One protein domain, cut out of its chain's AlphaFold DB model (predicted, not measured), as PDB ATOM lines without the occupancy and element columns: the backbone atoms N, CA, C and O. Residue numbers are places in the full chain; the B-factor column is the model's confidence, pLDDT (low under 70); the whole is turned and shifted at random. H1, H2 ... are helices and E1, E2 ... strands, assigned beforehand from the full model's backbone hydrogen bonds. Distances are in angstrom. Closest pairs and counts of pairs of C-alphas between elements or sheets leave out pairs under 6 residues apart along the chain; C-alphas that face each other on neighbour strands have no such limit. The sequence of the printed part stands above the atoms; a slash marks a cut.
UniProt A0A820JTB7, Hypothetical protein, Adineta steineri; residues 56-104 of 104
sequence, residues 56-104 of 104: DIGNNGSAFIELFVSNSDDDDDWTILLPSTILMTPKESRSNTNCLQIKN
ATOM      1  N   ASP A  56     -45.837  -2.680  18.962       91.06
ATOM      2  CA  ASP A  56     -47.284  -2.589  18.777       91.06
ATOM      3  C   ASP A  56     -47.847  -1.627  19.827       91.06
ATOM      4  O   ASP A  56     -47.786  -1.897  21.030       91.06
ATOM      5  N   ILE A  57     -48.377  -0.483  19.387       91.25
ATOM      6  CA  ILE A  57     -48.846   0.579  20.288       91.25
ATOM      7  C   ILE A  57     -50.337   0.818  20.059       91.25
ATOM      8  O   ILE A  57     -50.754   1.314  19.008       91.25
ATOM      9  N   GLY A  58     -51.138   0.492  21.077       91.12
ATOM     10  CA  GLY A  58     -52.564   0.806  21.129       91.12
ATOM     11  C   GLY A  58     -52.800   2.164  21.782       91.12
ATOM     12  O   GLY A  58     -52.543   2.336  22.972       91.12
ATOM     13  N   ASN A  59     -53.309   3.124  21.015       91.25
ATOM     14  CA  ASN A  59     -53.667   4.431  21.545       91.25
ATOM     15  C   ASN A  59     -55.015   4.385  22.282       91.25
ATOM     16  O   ASN A  59     -55.927   3.651  21.896       91.25
ATOM     17  N   ASN A  60     -55.150   5.199  23.328       89.50
ATOM     18  CA  ASN A  60     -56.406   5.410  24.044       89.50
ATOM     19  C   ASN A  60     -56.506   6.862  24.547       89.50
ATOM     20  O   ASN A  60     -56.707   7.098  25.734       89.50
ATOM     21  N   GLY A  61     -56.355   7.831  23.639       88.44
ATOM     22  CA  GLY A  61     -56.549   9.262  23.938       88.44
ATOM     23  C   GLY A  61     -55.299  10.140  23.825       88.44
ATOM     24  O   GLY A  61     -55.418  11.365  23.853       88.44
ATOM     25  N   SER A  62     -54.115   9.555  23.635       91.31
ATOM     26  CA  SER A  62     -52.852  10.296  23.558       91.31
ATOM     27  C   SER A  62     -52.631  10.902  22.173       91.31
ATOM     28  O   SER A  62     -52.645  10.189  21.169       91.31
ATOM     29  N   ALA A  63     -52.366  12.211  22.108       92.12
ATOM     30  CA  ALA A  63     -52.002  12.893  20.862       92.12
ATOM     31  C   ALA A  63     -50.624  12.464  20.335       92.12
ATOM     32  O   ALA A  63     -50.458  12.228  19.137       92.12
ATOM     33  N   PHE A  64     -49.657  12.312  21.238       92.88
ATOM     34  CA  PHE A  64     -48.277  11.956  20.926       92.88
ATOM     35  C   PHE A  64     -47.816  10.792  21.799       92.88
ATOM     36  O   PHE A  64     -48.307  10.617  22.914       92.88
ATOM     37  N   ILE A  65     -46.848  10.028  21.297       95.12
ATOM     38  CA  ILE A  65     -46.090   9.056  22.084       95.12
ATOM     39  C   ILE A  65     -44.599   9.154  21.771       95.12
ATOM     40  O   ILE A  65     -44.207   9.419  20.634       95.12
ATOM     41  N   GLU A  66     -43.783   8.915  22.790       96.19
ATOM     42  CA  GLU A  66     -42.330   8.794  22.713       96.19
ATOM     43  C   GLU A  66     -41.928   7.517  23.446       96.19
ATOM     44  O   GLU A  66     -42.527   7.189  24.474       96.19
ATOM     45  N   LEU A  67     -40.922   6.804  22.939       96.12
ATOM     46  CA  LEU A  67     -40.342   5.661  23.641       96.12
ATOM     47  C   LEU A  67     -38.836   5.814  23.739       96.12
ATOM     48  O   LEU A  67     -38.143   6.056  22.748       96.12
ATOM     49  N   PHE A  68     -38.357   5.599  24.952       95.88
ATOM     50  CA  PHE A  68     -36.954   5.601  25.306       95.88
ATOM     51  C   PHE A  68     -36.588   4.219  25.836       95.88
ATOM     52  O   PHE A  68     -37.432   3.510  26.386       95.88
ATOM     53  N   VAL A  69     -35.334   3.835  25.654       95.69
ATOM     54  CA  VAL A  69     -34.779   2.582  26.159       95.69
ATOM     55  C   VAL A  69     -33.454   2.845  26.845       95.69
ATOM     56  O   VAL A  69     -32.681   3.691  26.400       95.69
ATOM     57  N   SER A  70     -33.194   2.083  27.898       94.31
ATOM     58  CA  SER A  70     -31.898   2.010  28.557       94.31
ATOM     59  C   SER A  70     -31.542   0.546  28.780       94.31
ATOM     60  O   SER A  70     -32.422  -0.309  28.919       94.31
ATOM     61  N   ASN A  71     -30.249   0.244  28.767       90.69
ATOM     62  CA  ASN A  71     -29.700  -1.032  29.223       90.69
ATOM     63  C   ASN A  71     -28.892  -0.877  30.521       90.69
ATOM     64  O   ASN A  71     -28.287  -1.857  30.962       90.69
ATOM     65  N   SER A  72     -28.854   0.331  31.078       84.75
ATOM     66  CA  SER A  72     -28.166   0.654  32.317       84.75
ATOM     67  C   SER A  72     -29.183   0.806  33.448       84.75
ATOM     68  O   SER A  72     -30.367   1.041  33.205       84.75
ATOM     69  N   ASP A  73     -28.700   0.684  34.678       76.75
ATOM     70  CA  ASP A  73     -29.469   1.060  35.864       76.75
ATOM     71  C   ASP A  73     -29.344   2.572  36.167       76.75
ATOM     72  O   ASP A  73     -29.854   3.034  37.186       76.75
ATOM     73  N   ASP A  74     -28.660   3.340  35.307       79.75
ATOM     74  CA  ASP A  74     -28.467   4.780  35.466       79.75
ATOM     75  C   ASP A  74     -29.665   5.546  34.884       79.75
ATOM     76  O   ASP A  74     -29.982   5.454  33.695       79.75
ATOM     77  N   ASP A  75     -30.303   6.368  35.721       72.44
ATOM     78  CA  ASP A  75     -31.528   7.106  35.379       72.44
ATOM     79  C   ASP A  75     -31.361   8.123  34.232       72.44
ATOM     80  O   ASP A  75     -32.361   8.583  33.679       72.44
ATOM     81  N   ASP A  76     -30.127   8.459  33.849       81.00
ATOM     82  CA  ASP A  76     -29.821   9.472  32.833       81.00
ATOM     83  C   ASP A  76     -29.406   8.886  31.468       81.00
ATOM     84  O   ASP A  76     -29.310   9.631  30.487       81.00
ATOM     85  N   ASP A  77     -29.190   7.570  31.352       90.56
ATOM     86  CA  ASP A  77     -28.733   6.943  30.102       90.56
ATOM     87  C   ASP A  77     -29.902   6.376  29.285       90.56
ATOM     88  O   ASP A  77     -30.109   5.165  29.182       90.56
ATOM     89  N   TRP A  78     -30.705   7.269  28.706       94.69
ATOM     90  CA  TRP A  78     -31.843   6.906  27.860       94.69
ATOM     91  C   TRP A  78     -31.585   7.228  26.393       94.69
ATOM     92  O   TRP A  78     -31.297   8.363  26.012       94.69
ATOM     93  N   THR A  79     -31.800   6.239  25.529       94.94
ATOM     94  CA  THR A  79     -31.761   6.406  24.073       94.94
ATOM     95  C   THR A  79     -33.172   6.421  23.497       94.94
ATOM     96  O   THR A  79     -34.024   5.620  23.880       94.94
ATOM     97  N   ILE A  80     -33.429   7.310  22.534       96.06
ATOM     98  CA  ILE A  80     -34.709   7.361  21.816       96.06
ATOM     99  C   ILE A  80     -34.841   6.116  20.933       96.06
ATOM    100  O   ILE A  80     -34.071   5.936  19.990       96.06
ATOM    101  N   LEU A  81     -35.852   5.289  21.206       95.62
ATOM    102  CA  LEU A  81     -36.248   4.180  20.336       95.62
ATOM    103  C   LEU A  81     -37.319   4.617  19.334       95.62
ATOM    104  O   LEU A  81     -37.244   4.279  18.155       95.62
ATOM    105  N   LEU A  82     -38.310   5.375  19.808       95.62
ATOM    106  CA  LEU A  82     -39.362   5.958  18.983       95.62
ATOM    107  C   LEU A  82     -39.406   7.469  19.250       95.62
ATOM    108  O   LEU A  82     -39.764   7.865  20.365       95.62
ATOM    109  N   PRO A  83     -39.057   8.320  18.265       95.38
ATOM    110  CA  PRO A  83     -39.191   9.764  18.418       95.38
ATOM    111  C   PRO A  83     -40.667  10.155  18.544       95.38
ATOM    112  O   PRO A  83     -41.557   9.360  18.229       95.38
ATOM    113  N   SER A  84     -40.922  11.401  18.953       94.44
ATOM    114  CA  SER A  84     -42.277  11.940  19.106       94.44
ATOM    115  C   SER A  84     -43.150  11.649  17.888       94.44
ATOM    116  O   SER A  84     -42.962  12.193  16.797       94.44
ATOM    117  N   THR A  85     -44.097  10.736  18.079       93.31
ATOM    118  CA  THR A  85     -44.944  10.190  17.027       93.31
ATOM    119  C   THR A  85     -46.382  10.597  17.290       93.31
ATOM    120  O   THR A  85     -46.957  10.271  18.326       93.31
ATOM    121  N   ILE A  86     -46.988  11.279  16.319       90.19
ATOM    122  CA  ILE A  86     -48.393  11.691  16.377       90.19
ATOM    123  C   ILE A  86     -49.282  10.458  16.228       90.19
ATOM    124  O   ILE A  86     -49.235   9.797  15.189       90.19
ATOM    125  N   LEU A  87     -50.103  10.165  17.230       88.75
ATOM    126  CA  LEU A  87     -51.125   9.116  17.179       88.75
ATOM    127  C   LEU A  87     -52.532   9.678  16.943       88.75
ATOM    128  O   LEU A  87     -53.403   8.951  16.489       88.75
ATOM    129  N   MET A  88     -52.767  10.950  17.255       89.31
ATOM    130  CA  MET A  88     -53.976  11.685  16.876       89.31
ATOM    131  C   MET A  88     -53.692  13.184  16.907       89.31
ATOM    132  O   MET A  88     -52.725  13.638  17.523       89.31
ATOM    133  N   THR A  89     -54.536  13.988  16.271       86.00
ATOM    134  CA  THR A  89     -54.400  15.442  16.389       86.00
ATOM    135  C   THR A  89     -54.738  15.904  17.816       86.00
ATOM    136  O   THR A  89     -55.597  15.314  18.478       86.00
ATOM    137  N   PRO A  90     -54.160  17.019  18.305       82.25
ATOM    138  CA  PRO A  90     -54.523  17.567  19.616       82.25
ATOM    139  C   PRO A  90     -56.018  17.895  19.747       82.25
ATOM    140  O   PRO A  90     -56.575  17.869  20.842       82.25
ATOM    141  N   LYS A  91     -56.679  18.214  18.625       83.88
ATOM    142  CA  LYS A  91     -58.126  18.438  18.585       83.88
ATOM    143  C   LYS A  91     -58.889  17.139  18.845       83.88
ATOM    144  O   LYS A  91     -59.794  17.154  19.672       83.88
ATOM    145  N   GLU A  92     -58.528  16.045  18.177       84.69
ATOM    146  CA  GLU A  92     -59.155  14.729  18.374       84.69
ATOM    147  C   GLU A  92     -58.976  14.224  19.809       84.69
ATOM    148  O   GLU A  92     -59.956  13.797  20.417       84.69
ATOM    149  N   SER A  93     -57.772  14.383  20.371       81.12
ATOM    150  CA  SER A  93     -57.451  14.023  21.762       81.12
ATOM    151  C   SER A  93     -58.341  14.752  22.764       81.12
ATOM    152  O   SER A  93     -59.062  14.115  23.528       81.12
ATOM    153  N   ARG A  94     -58.414  16.088  22.683       78.81
ATOM    154  CA  ARG A  94     -59.284  16.883  23.571       78.81
ATOM    155  C   ARG A  94     -60.772  16.600  23.387       78.81
ATOM    156  O   ARG A  94     -61.550  16.805  24.311       78.81
ATOM    157  N   SER A  95     -61.174  16.165  22.195       79.88
ATOM    158  CA  SER A  95     -62.574  15.865  21.872       79.88
ATOM    159  C   SER A  95     -62.958  14.416  22.183       79.88
ATOM    160  O   SER A  95     -64.120  14.059  22.004       79.88
ATOM    161  N   ASN A  96     -62.005  13.575  22.609       73.31
ATOM    162  CA  ASN A  96     -62.171  12.129  22.765       73.31
ATOM    163  C   ASN A  96     -62.787  11.440  21.530       73.31
ATOM    164  O   ASN A  96     -63.597  10.516  21.631       73.31
ATOM    165  N   THR A  97     -62.390  11.882  20.338       72.44
ATOM    166  CA  THR A  97     -62.807  11.281  19.065       72.44
ATOM    167  C   THR A  97     -61.644  10.516  18.445       72.44
ATOM    168  O   THR A  97     -60.519  10.997  18.496       72.44
ATOM    169  N   ASN A  98     -61.909   9.375  17.794       69.00
ATOM    170  CA  ASN A  98     -60.884   8.587  17.088       69.00
ATOM    171  C   ASN A  98     -59.753   8.063  18.008       69.00
ATOM    172  O   ASN A  98     -58.598   7.955  17.607       69.00
ATOM    173  N   CYS A  99     -60.083   7.743  19.266       66.50
ATOM    174  CA  CYS A  99     -59.068   7.476  20.286       66.50
ATOM    175  C   CYS A  99     -58.326   6.142  20.144       66.50
ATOM    176  O   CYS A  99     -57.283   5.981  20.769       66.50
ATOM    177  N   LEU A 100     -58.862   5.196  19.366       69.75
ATOM    178  CA  LEU A 100     -58.401   3.805  19.287       69.75
ATOM    179  C   LEU A 100     -57.608   3.537  18.001       69.75
ATOM    180  O   LEU A 100     -57.976   2.675  17.203       69.75
ATOM    181  N   GLN A 101     -56.531   4.292  17.779       70.25
ATOM    182  CA  GLN A 101     -55.603   4.020  16.679       70.25
ATOM    183  C   GLN A 101     -54.525   3.020  17.100       70.25
ATOM    184  O   GLN A 101     -53.972   3.117  18.194       70.25
ATOM    185  N   ILE A 102     -54.215   2.079  16.209       67.69
ATOM    186  CA  ILE A 102     -53.109   1.130  16.363       67.69
ATOM    187  C   ILE A 102     -52.028   1.515  15.357       67.69
ATOM    188  O   ILE A 102     -52.330   1.708  14.176       67.69
ATOM    189  N   LYS A 103     -50.781   1.624  15.821       69.56
ATOM    190  CA  LYS A 103     -49.607   1.711  14.948       69.56
ATOM    191  C   LYS A 103     -48.779   0.437  15.079       69.56
ATOM    192  O   LYS A 103     -48.495   0.027  16.204       69.56
ATOM    193  N   ASN A 104     -48.441  -0.132  13.921       57.31
ATOM    194  CA  ASN A 104     -47.565  -1.292  13.738       57.31
ATOM    195  C   ASN A 104     -46.243  -0.842  13.110       57.31
ATOM    196  O   ASN A 104     -46.286   0.165  12.361       57.31
TER     197      ASN A 104
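This is residues 56 to 104 of the 104 residues of the protein "Hypothetical protein" of Adineta steineri (UniProt A0A820JTB7). A long, narrow hairpin of two strands, E1 and E2, makes most of the length, with its turn at one end and the short helix H1 beyond the other end. On the helix's side of the model the two end stretches run side by side, joined by a short antiparallel pairing of residues 57 to 58 with residues 102 to 103. The printed part has 49 residues, under half of them in named elements, which follow in the order E1, E2, H1; the sheet is E1 - E2, antiparallel, and the class is mixed, helices and strands. The whole is loose and elongated, with a radius of gyration of the C-alphas of 13.3 A and spans of 39 by 20 by 14 A.

The printed part begins at Asp 56, C-alpha (-47.284, -2.589, 18.777). E1, residues 64 to 69, begins at C-alpha 64 (-48.277, 11.956, 20.926) and is 17.2 A long. E2, residues 79 to 86, is 19.1 A long. H1, residues 90 to 95, is 8.5 A long and ends at C-alpha 95 (-62.574, 15.865, 21.872).

E1 and E2 form a hairpin, antiparallel at 171 degrees between their directions. N 65 and O 85, 3.0 A apart, and N 79 and O 69, 2.8 A apart, are within hydrogen-bond range. The C-alphas of Phe 68 and Ile 80 face each other at 4.5 A. A tight link of 3 residues joins E2 to H1. E1 and H1 are only just apart, closest 8.5 A. In H1 every O i to N i+4 pair is within hydrogen-bond range.

The two C-alphas farthest apart are those of Ser 72 and Ser 95, at 39.0 A, while those of Asp 56 and Asn 104, the chain's last residue, are 5.2 A apart. The printed part has no cut and no long link; E1 to E2 is a short link of 9 residues. The mean pLDDT of the printed part is 85.5, and residues 98 to 100 and 102 to 104 are under 70.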